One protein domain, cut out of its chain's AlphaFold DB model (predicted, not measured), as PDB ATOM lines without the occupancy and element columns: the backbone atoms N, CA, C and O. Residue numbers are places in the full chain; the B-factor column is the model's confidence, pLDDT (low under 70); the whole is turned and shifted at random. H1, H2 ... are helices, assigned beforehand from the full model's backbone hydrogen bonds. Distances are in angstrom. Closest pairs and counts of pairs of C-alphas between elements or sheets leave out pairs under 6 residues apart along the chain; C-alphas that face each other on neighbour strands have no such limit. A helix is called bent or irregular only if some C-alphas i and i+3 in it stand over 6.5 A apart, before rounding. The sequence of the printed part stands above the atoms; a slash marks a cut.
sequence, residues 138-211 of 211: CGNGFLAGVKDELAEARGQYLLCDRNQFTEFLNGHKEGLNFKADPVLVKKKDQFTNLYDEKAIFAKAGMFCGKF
ATOM      1  N   CYS A 138     175.319 207.750 158.907       91.38
ATOM      2  CA  CYS A 138     174.239 208.312 159.720       91.38
ATOM      3  C   CYS A 138     173.464 209.423 158.982       91.38
ATOM      4  O   CYS A 138     172.240 209.493 159.078       91.38
ATOM      5  N   GLY A 139     174.144 210.262 158.194       90.12
ATOM      6  CA  GLY A 139     173.509 211.360 157.456       90.12
ATOM      7  C   GLY A 139     172.519 210.878 156.411       90.12
ATOM      8  O   GLY A 139     171.382 211.344 156.374       90.12
ATOM      9  N   ASN A 140     172.921 209.892 155.610       88.94
ATOM     10  CA  ASN A 140     172.023 209.274 154.638       88.94
ATOM     11  C   ASN A 140     170.875 208.529 155.324       88.94
ATOM     12  O   ASN A 140     169.735 208.629 154.868       88.94
ATOM     13  N   GLY A 141     171.134 207.899 156.474       88.88
ATOM     14  CA  GLY A 141     170.087 207.365 157.341       88.88
ATOM     15  C   GLY A 141     169.054 208.425 157.724       88.88
ATOM     16  O   GLY A 141     167.857 208.222 157.524       88.88
ATOM     17  N   PHE A 142     169.500 209.587 158.209       90.75
ATOM     18  CA  PHE A 142     168.625 210.710 158.565       90.75
ATOM     19  C   PHE A 142     167.764 211.167 157.391       90.75
ATOM     20  O   PHE A 142     166.550 211.312 157.541       90.75
ATOM     21  N   LEU A 143     168.362 211.343 156.211       87.88
ATOM     22  CA  LEU A 143     167.632 211.732 155.004       87.88
ATOM     23  C   LEU A 143     166.555 210.709 154.631       87.88
ATOM     24  O   LEU A 143     165.419 211.105 154.362       87.88
ATOM     25  N   ALA A 144     166.879 209.415 154.668       86.81
ATOM     26  CA  ALA A 144     165.920 208.342 154.412       86.81
ATOM     27  C   ALA A 144     164.753 208.369 155.420       86.81
ATOM     28  O   ALA A 144     163.586 208.256 155.035       86.81
ATOM     29  N   GLY A 145     165.045 208.626 156.701       87.25
ATOM     30  CA  GLY A 145     164.033 208.780 157.749       87.25
ATOM     31  C   GLY A 145     163.090 209.963 157.509       87.25
ATOM     32  O   GLY A 145     161.872 209.822 157.624       87.25
ATOM     33  N   VAL A 146     163.618 211.122 157.098       87.00
ATOM     34  CA  VAL A 146     162.791 212.294 156.743       87.00
ATOM     35  C   VAL A 146     161.869 211.993 155.553       87.00
ATOM     36  O   VAL A 146     160.725 212.458 155.515       87.00
ATOM     37  N   LYS A 147     162.337 211.180 154.602       84.88
ATOM     38  CA  LYS A 147     161.585 210.783 153.403       84.88
ATOM     39  C   LYS A 147     160.602 209.625 153.613       84.88
ATOM     40  O   LYS A 147     159.784 209.390 152.730       84.88
ATOM     41  N   ASP A 148     160.580 208.986 154.788       79.31
ATOM     42  CA  ASP A 148     159.795 207.763 155.069       79.31
ATOM     43  C   ASP A 148     160.220 206.515 154.277       79.31
ATOM     44  O   ASP A 148     159.417 205.611 154.039       79.31
ATOM     45  N   GLU A 149     161.478 206.426 153.852       75.94
ATOM     46  CA  GLU A 149     161.962 205.365 152.952       75.94
ATOM     47  C   GLU A 149     162.240 204.027 153.692       75.94
ATOM     48  O   GLU A 149     163.171 203.282 153.389       75.94
ATOM     49  N   LEU A 150     161.387 203.668 154.664       57.56
ATOM     50  CA  LEU A 150     161.512 202.470 155.512       57.56
ATOM     51  C   LEU A 150     161.324 201.140 154.771       57.56
ATOM     52  O   LEU A 150     161.793 200.104 155.249       57.56
ATOM     53  N   ALA A 151     160.613 201.129 153.639       45.19
ATOM     54  CA  ALA A 151     160.317 199.895 152.906       45.19
ATOM     55  C   ALA A 151     161.579 199.244 152.308       45.19
ATOM     56  O   ALA A 151     161.623 198.023 152.161       45.19
ATOM     57  N   GLU A 152     162.632 200.025 152.063       48.78
ATOM     58  CA  GLU A 152     163.922 199.539 151.566       48.78
ATOM     59  C   GLU A 152     164.939 199.318 152.707       48.78
ATOM     60  O   GLU A 152     165.802 198.445 152.603       48.78
ATOM     61  N   ALA A 153     164.768 199.976 153.863       46.19
ATOM     62  CA  ALA A 153     165.640 199.860 155.043       46.19
ATOM     63  C   ALA A 153     165.795 198.436 155.604       46.19
ATOM     64  O   ALA A 153     166.850 198.066 156.123       46.19
ATOM     65  N   ARG A 154     164.773 197.584 155.445       50.47
ATOM     66  CA  ARG A 154     164.843 196.159 155.820       50.47
ATOM     67  C   ARG A 154     165.532 195.268 154.785       50.47
ATOM     68  O   ARG A 154     165.754 194.102 155.074       50.47
ATOM     69  N   GLY A 155     165.844 195.764 153.591       55.34
ATOM     70  CA  GLY A 155     166.765 195.114 152.652       55.34
ATOM     71  C   GLY A 155     168.190 195.657 152.785       55.34
ATOM     72  O   GLY A 155     169.146 194.921 152.565       55.34
ATOM     73  N   GLN A 156     168.317 196.914 153.214       57.34
ATOM     74  CA  GLN A 156     169.580 197.640 153.375       57.34
ATOM     75  C   GLN A 156     170.444 197.128 154.542       57.34
ATOM     76  O   GLN A 156     171.658 197.305 154.505       57.34
ATOM     77  N   TYR A 157     169.873 196.408 155.526       53.84
ATOM     78  CA  TYR A 157     170.679 195.712 156.548       53.84
ATOM     79  C   TYR A 157     171.651 194.691 155.944       53.84
ATOM     80  O   TYR A 157     172.662 194.384 156.564       53.84
ATOM     81  N   LEU A 158     171.329 194.140 154.764       66.31
ATOM     82  CA  LEU A 158     172.205 193.198 154.066       66.31
ATOM     83  C   LEU A 158     173.360 193.902 153.352       66.31
ATOM     84  O   LEU A 158     174.298 193.229 152.939       66.31
ATOM     85  N   LEU A 159     173.271 195.222 153.164       80.88
ATOM     86  CA  LEU A 159     174.258 196.003 152.421       80.88
ATOM     87  C   LEU A 159     175.310 196.606 153.352       80.88
ATOM     88  O   LEU A 159     176.485 196.638 153.005       80.88
ATOM     89  N   CYS A 160     174.891 197.067 154.528       85.25
ATOM     90  CA  CYS A 160     175.773 197.698 155.502       85.25
ATOM     91  C   CYS A 160     176.398 196.665 156.448       85.25
ATOM     92  O   CYS A 160     175.728 195.726 156.883       85.25
ATOM     93  N   ASP A 161     177.657 196.873 156.846       85.50
ATOM     94  CA  ASP A 161     178.223 196.105 157.957       85.50
ATOM     95  C   ASP A 161     177.498 196.416 159.284       85.50
ATOM     96  O   ASP A 161     176.710 197.358 159.385       85.50
ATOM     97  N   ARG A 162     177.746 195.626 160.339       81.81
ATOM     98  CA  ARG A 162     177.033 195.770 161.625       81.81
ATOM     99  C   ARG A 162     177.166 197.176 162.239       81.81
ATOM    100  O   ARG A 162     176.203 197.675 162.829       81.81
ATOM    101  N   ASN A 163     178.336 197.798 162.136       84.06
ATOM    102  CA  ASN A 163     178.599 199.107 162.733       84.06
ATOM    103  C   ASN A 163     177.990 200.214 161.871       84.06
ATOM    104  O   ASN A 163     177.234 201.038 162.379       84.06
ATOM    105  N   GLN A 164     178.230 200.159 160.563       85.94
ATOM    106  CA  GLN A 164     177.641 201.062 159.576       85.94
ATOM    107  C   GLN A 164     176.110 201.050 159.638       85.94
ATOM    108  O   GLN A 164     175.462 202.092 159.665       85.94
ATOM    109  N   PHE A 165     175.509 199.864 159.750       85.94
ATOM    110  CA  PHE A 165     174.065 199.723 159.891       85.94
ATOM    111  C   PHE A 165     173.541 200.412 161.155       85.94
ATOM    112  O   PHE A 165     172.469 201.013 161.136       85.94
ATOM    113  N   THR A 166     174.297 200.352 162.253       87.50
ATOM    114  CA  THR A 166     173.919 201.020 163.502       87.50
ATOM    115  C   THR A 166     173.932 202.541 163.339       87.50
ATOM    116  O   THR A 166     172.991 203.204 163.777       87.50
ATOM    117  N   GLU A 167     174.946 203.096 162.672       87.81
ATOM    118  CA  GLU A 167     175.019 204.532 162.373       87.81
ATOM    119  C   GLU A 167     173.866 204.991 161.483       87.81
ATOM    120  O   GLU A 167     173.140 205.922 161.844       87.81
ATOM    121  N   PHE A 168     173.649 204.299 160.363       89.25
ATOM    122  CA  PHE A 168     172.535 204.564 159.459       89.25
ATOM    123  C   PHE A 168     171.192 204.519 160.197       89.25
ATOM    124  O   PHE A 168     170.383 205.441 160.094       89.25
ATOM    125  N   LEU A 169     170.956 203.473 160.995       87.75
ATOM    126  CA  LEU A 169     169.703 203.293 161.725       87.75
ATOM    127  C   LEU A 169     169.473 204.389 162.774       87.75
ATOM    128  O   LEU A 169     168.335 204.821 162.965       87.75
ATOM    129  N   ASN A 170     170.526 204.837 163.457       89.44
ATOM    130  CA  ASN A 170     170.432 205.941 164.411       89.44
ATOM    131  C   ASN A 170     170.040 207.237 163.704       89.44
ATOM    132  O   ASN A 170     169.079 207.883 164.117       89.44
ATOM    133  N   GLY A 171     170.705 207.565 162.593       89.75
ATOM    134  CA  GLY A 171     170.316 208.698 161.757       89.75
ATOM    135  C   GLY A 171     168.868 208.590 161.289       89.75
ATOM    136  O   GLY A 171     168.094 209.529 161.448       89.75
ATOM    137  N   HIS A 172     168.462 207.419 160.801       89.94
ATOM    138  CA  HIS A 172     167.104 207.163 160.326       89.94
ATOM    139  C   HIS A 172     166.039 207.389 161.399       89.94
ATOM    140  O   HIS A 172     165.002 207.998 161.125       89.94
ATOM    141  N   LYS A 173     166.266 206.921 162.630       89.44
ATOM    142  CA  LYS A 173     165.355 207.180 163.755       89.44
ATOM    143  C   LYS A 173     165.208 208.674 164.019       89.44
ATOM    144  O   LYS A 173     164.089 209.152 164.182       89.44
ATOM    145  N   GLU A 174     166.306 209.420 163.988       90.69
ATOM    146  CA  GLU A 174     166.242 210.869 164.165       90.69
ATOM    147  C   GLU A 174     165.573 211.592 163.001       90.69
ATOM    148  O   GLU A 174     164.837 212.550 163.226       90.69
ATOM    149  N   GLY A 175     165.760 211.121 161.769       88.88
ATOM    150  CA  GLY A 175     165.043 211.640 160.607       88.88
ATOM    151  C   GLY A 175     163.527 211.495 160.763       88.88
ATOM    152  O   GLY A 175     162.779 212.436 160.492       88.88
ATOM    153  N   LEU A 176     163.067 210.351 161.282       88.25
ATOM    154  CA  LEU A 176     161.655 210.129 161.611       88.25
ATOM    155  C   LEU A 176     161.173 211.050 162.738       88.25
ATOM    156  O   LEU A 176     160.098 211.636 162.623       88.25
ATOM    157  N   ASN A 177     161.962 211.209 163.805       88.69
ATOM    158  CA  ASN A 177     161.631 212.109 164.914       88.69
ATOM    159  C   ASN A 177     161.518 213.562 164.436       88.69
ATOM    160  O   ASN A 177     160.566 214.256 164.782       88.69
ATOM    161  N   PHE A 178     162.457 214.002 163.596       86.56
ATOM    162  CA  PHE A 178     162.445 215.325 162.979       86.56
ATOM    163  C   PHE A 178     161.200 215.520 162.114       86.56
ATOM    164  O   PHE A 178     160.506 216.524 162.243       86.56
ATOM    165  N   LYS A 179     160.862 214.537 161.278       85.00
ATOM    166  CA  LYS A 179     159.644 214.564 160.461       85.00
ATOM    167  C   LYS A 179     158.366 214.641 161.309       85.00
ATOM    168  O   LYS A 179     157.396 215.279 160.903       85.00
ATOM    169  N   ALA A 180     158.361 213.973 162.462       84.44
ATOM    170  CA  ALA A 180     157.234 213.913 163.387       84.44
ATOM    171  C   ALA A 180     157.139 215.122 164.337       84.44
ATOM    172  O   ALA A 180     156.158 215.223 165.076       84.44
ATOM    173  N   ASP A 181     158.115 216.038 164.329       83.25
ATOM    174  CA  ASP A 181     158.135 217.194 165.226       83.25
ATOM    175  C   ASP A 181     156.894 218.082 164.984       83.25
ATOM    176  O   ASP A 181     156.735 218.660 163.901       83.25
ATOM    177  N   PRO A 182     156.006 218.247 165.984       75.00
ATOM    178  CA  PRO A 182     154.764 218.997 165.830       75.00
ATOM    179  C   PRO A 182     154.988 220.475 165.477       75.00
ATOM    180  O   PRO A 182     154.098 221.100 164.896       75.00
ATOM    181  N   VAL A 183     156.150 221.051 165.801       77.06
ATOM    182  CA  VAL A 183     156.521 222.422 165.417       77.06
ATOM    183  C   VAL A 183     156.766 222.517 163.912       77.06
ATOM    184  O   VAL A 183     156.364 223.499 163.283       77.06
ATOM    185  N   LEU A 184     157.392 221.497 163.323       70.12
ATOM    186  CA  LEU A 184     157.668 221.426 161.886       70.12
ATOM    187  C   LEU A 184     156.418 221.028 161.100       70.12
ATOM    188  O   LEU A 184     156.119 221.639 160.073       70.12
ATOM    189  N   VAL A 185     155.622 220.095 161.630       68.38
ATOM    190  CA  VAL A 185     154.342 219.681 161.037       68.38
ATOM    191  C   VAL A 185     153.369 220.861 160.937       68.38
ATOM    192  O   VAL A 185     152.814 221.091 159.869       68.38
ATOM    193  N   LYS A 186     153.226 221.685 161.989       64.25
ATOM    194  CA  LYS A 186     152.353 222.880 161.957       64.25
ATOM    195  C   LYS A 186     152.780 223.926 160.926       64.25
ATOM    196  O   LYS A 186     151.942 224.654 160.402       64.25
ATOM    197  N   LYS A 187     154.081 224.027 160.646       63.84
ATOM    198  CA  LYS A 187     154.618 224.966 159.655       63.84
ATOM    199  C   LYS A 187     154.529 224.435 158.219       63.84
ATOM    200  O   LYS A 187     154.534 225.240 157.291       63.84
ATOM    201  N   LYS A 188     154.388 223.118 158.022       60.09
ATOM    202  CA  LYS A 188     154.170 222.496 156.703       60.09
ATOM    203  C   LYS A 188     152.862 222.956 156.049       60.09
ATOM    204  O   LYS A 188     152.827 223.157 154.841       60.09
ATOM    205  N   ASP A 189     151.823 223.197 156.847       59.19
ATOM    206  CA  ASP A 189     150.519 223.669 156.357       59.19
ATOM    207  C   ASP A 189     150.540 225.148 155.931       59.19
ATOM    208  O   ASP A 189     149.697 225.592 155.154       59.19
ATOM    209  N   GLN A 190     151.517 225.917 156.424       57.47
ATOM    210  CA  GLN A 190     151.679 227.344 156.123       57.47
ATOM    211  C   GLN A 190     152.713 227.617 155.025       57.47
ATOM    212  O   GLN A 190     152.708 228.690 154.427       57.47
ATOM    213  N   PHE A 191     153.595 226.660 154.748       50.81
ATOM    214  CA  PHE A 191     154.660 226.775 153.761       50.81
ATOM    215  C   PHE A 191     154.727 225.483 152.953       50.81
ATOM    216  O   PHE A 191     155.191 224.450 153.432       50.81
ATOM    217  N   THR A 192     154.331 225.564 151.684       55.28
ATOM    218  CA  THR A 192     154.297 224.446 150.729       55.28
ATOM    219  C   THR A 192     155.654 223.776 150.471       55.28
ATOM    220  O   THR A 192     155.682 222.744 149.815       55.28
ATOM    221  N   ASN A 193     156.758 224.299 151.017       56.25
ATOM    222  CA  ASN A 193     158.112 223.745 150.912       56.25
ATOM    223  C   ASN A 193     158.899 223.848 152.234       56.25
ATOM    224  O   ASN A 193     160.085 224.165 152.227       56.25
ATOM    225  N   LEU A 194     158.274 223.610 153.398       55.75
ATOM    226  CA  LEU A 194     158.972 223.713 154.694       55.75
ATOM    227  C   LEU A 194     159.849 222.497 155.052       55.75
ATOM    228  O   LEU A 194     159.924 222.063 156.196       55.75
ATOM    229  N   TYR A 195     160.531 221.970 154.053       59.75
ATOM    230  CA  TYR A 195     161.773 221.253 154.238       59.75
ATOM    231  C   TYR A 195     162.776 221.976 153.350       59.75
ATOM    232  O   TYR A 195     163.044 221.548 152.233       59.75
ATOM    233  N   ASP A 196     163.262 223.133 153.810       70.69
ATOM    234  CA  ASP A 196     164.457 223.713 153.202       70.69
ATOM    235  C   ASP A 196     165.534 222.633 153.304       70.69
ATOM    236  O   ASP A 196     165.853 222.180 154.409       70.69
ATOM    237  N   GLU A 197     166.046 222.177 152.163       70.19
ATOM    238  CA  GLU A 197     167.111 221.182 152.118       70.19
ATOM    239  C   GLU A 197     168.251 221.595 153.058       70.19
ATOM    240  O   GLU A 197     168.778 220.765 153.794       70.19
ATOM    241  N   LYS A 198     168.539 222.900 153.169       77.31
ATOM    242  CA  LYS A 198     169.538 223.427 154.108       77.31
ATOM    243  C   LYS A 198     169.210 223.133 155.567       77.31
ATOM    244  O   LYS A 198     170.119 222.830 156.332       77.31
ATOM    245  N   ALA A 199     167.943 223.212 155.969       75.69
ATOM    246  CA  ALA A 199     167.523 222.913 157.336       75.69
ATOM    247  C   ALA A 199     167.632 221.412 157.641       75.69
ATOM    248  O   ALA A 199     168.071 221.047 158.732       75.69
ATOM    249  N   ILE A 200     167.297 220.554 156.670       78.62
ATOM    250  CA  ILE A 200     167.492 219.102 156.779       78.62
ATOM    251  C   ILE A 200     168.982 218.788 156.944       78.62
ATOM    252  O   ILE A 200     169.359 218.123 157.906       78.62
ATOM    253  N   PHE A 201     169.837 219.297 156.052       78.56
ATOM    254  CA  PHE A 201     171.277 219.035 156.096       78.56
ATOM    255  C   PHE A 201     171.939 219.616 157.351       78.56
ATOM    256  O   PHE A 201     172.785 218.958 157.955       78.56
ATOM    257  N   ALA A 202     171.526 220.805 157.799       81.50
ATOM    258  CA  ALA A 202     172.015 221.390 159.045       81.50
ATOM    259  C   ALA A 202     171.637 220.532 160.260       81.50
ATOM    260  O   ALA A 202     172.474 220.296 161.132       81.50
ATOM    261  N   LYS A 203     170.395 220.033 160.315       81.56
ATOM    262  CA  LYS A 203     169.939 219.181 161.419       81.56
ATOM    263  C   LYS A 203     170.631 217.822 161.410       81.56
ATOM    264  O   LYS A 203     171.074 217.374 162.465       81.56
ATOM    265  N   ALA A 204     170.778 217.219 160.232       80.50
ATOM    266  CA  ALA A 204     171.557 216.004 160.059       80.50
ATOM    267  C   ALA A 204     172.987 216.220 160.589       80.50
ATOM    268  O   ALA A 204     173.454 215.437 161.415       80.50
ATOM    269  N   GLY A 205     173.644 217.322 160.203       80.38
ATOM    270  CA  GLY A 205     175.032 217.604 160.580       80.38
ATOM    271  C   GLY A 205     175.231 217.826 162.080       80.38
ATOM    272  O   GLY A 205     176.279 217.498 162.630       80.38
ATOM    273  N   MET A 206     174.210 218.343 162.769       83.50
ATOM    274  CA  MET A 206     174.219 218.456 164.231       83.50
ATOM    275  C   MET A 206     174.146 217.095 164.930       83.50
ATOM    276  O   MET A 206     174.768 216.931 165.974       83.50
ATOM    277  N   PHE A 207     173.374 216.145 164.395       83.75
ATOM    278  CA  PHE A 207     173.147 214.858 165.057       83.75
ATOM    279  C   PHE A 207     174.229 213.827 164.734       83.75
ATOM    280  O   PHE A 207     174.743 213.150 165.619       83.75
ATOM    281  N   CYS A 208     174.585 213.720 163.463       85.19
ATOM    282  CA  CYS A 208     175.479 212.679 162.980       85.19
ATOM    283  C   CYS A 208     176.927 213.160 162.770       85.19
ATOM    284  O   CYS A 208     177.767 212.381 162.327       85.19
ATOM    285  N   GLY A 209     177.228 214.432 163.049       79.44
ATOM    286  CA  GLY A 209     178.531 215.029 162.762       79.44
ATOM    287  C   GLY A 209     178.693 215.455 161.299       79.44
ATOM    288  O   GLY A 209     177.724 215.594 160.558       79.44
ATOM    289  N   LYS A 210     179.936 215.731 160.884       63.03
ATOM    290  CA  LYS A 210     180.230 216.130 159.498       63.03
ATOM    291  C   LYS A 210     180.120 214.923 158.562       63.03
ATOM    292  O   LYS A 210     180.703 213.882 158.856       63.03
ATOM    293  N   PHE A 211     179.420 215.119 157.449       58.69
ATOM    294  CA  PHE A 211     179.283 214.180 156.331       58.69
ATOM    295  C   PHE A 211     180.152 214.598 155.158       58.69
ATOM    296  O   PHE A 211     180.272 215.830 154.953       58.69
TER     297      PHE A 211
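AT A GLANCE: This is residues 138 to 211 of the 211 residues of an uncharacterized protein of Bdellovibrio sp (UniProt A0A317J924). Three helices packed at slanting angles make the core: the long helix H3, H1 packed closely on it, and H5 packed on H1 and, with residues 204 to 208, on H3. The short H2 lies off to one side, near H1 and H3, while the short H4 lies beyond the last residue of H3 and leads into residues 188 to 193, which stick out at one end of the longest axis. The printed part has 74 residues with five named helices, H1 to H5 in order along the chain, and no named strand: the class is all helix. The whole is compact by its radius of gyration of the C-alphas, 12.8 A, with an elongated outline spanning 41 by 26 by 16 A.

HOW THE PARTS SIT: H3, residues 162 to 180, is the longest helix. It touches H1, residues 138 to 147; their closest C-alphas, those of Phe 168 and Cys 138, are 4.1 A apart. H1 and H3 run the same way at a tilt of 38 degrees, only just steep. H5, residues 197 to 208, touches H1 at a steep tilt of 45 degrees, opposite ways; the closest C-alphas, those of Cys 138 and Cys 208, are 5.6 A apart. H5 touches H3 with residues 204 to 208 alone, and H3 touches H5 with residues 171 to 175 alone; their closest C-alphas, those of Gly 171 and Cys 208, are 6.6 A apart, and the two helices run opposite ways at a steep tilt of 48 degrees. H2, residues 150 to 156, is close to H1 but not clearly touching, with the C-alphas of Ala 144 and Leu 150 closest at 7.4 A; H2 and H3 are near each other. H4, residues 182 to 188, is close to H3 but not clearly touching, with the C-alphas of Lys 179 and Val 185 closest at 7.4 A; the angle is 71 degrees, only just about perpendicular. H4 and H5 are apart. Every O i to N i+4 pair is within hydrogen-bond range in H1, H3 and H5; H4 has 2 of 3, and H2 has 1 of 3 beside 3 of 4 O i to N i+3 pairs.

IN THESE COORDINATES: H3 measures 26.9 A from C-alpha 162 at (177.033, 195.770, 161.625) to C-alpha 180 at (157.234, 213.913, 163.387). H1 begins at C-alpha 138, (174.239, 208.312, 159.720), and is 14.4 A long. H5 is 16.1 A long and ends at C-alpha 208, (175.479, 212.679, 162.980). H2 and H4 measure 9.6 A and 9.8 A. H2 is irregular, but only just: C-alphas 151 and 154 are 6.6 A apart.

THE WHOLE: The two C-alphas farthest apart, those of Asp 161 and Gln 190, are 41.0 A apart. The printed part has no cut and ends at residue 211, the chain's last. The link from H4 to H5, 8 residues, is short; the other three are tight. Mean pLDDT of the printed part is 75.9, with residues 150 to 158, 185 to 195 and 210 to 211 under 70.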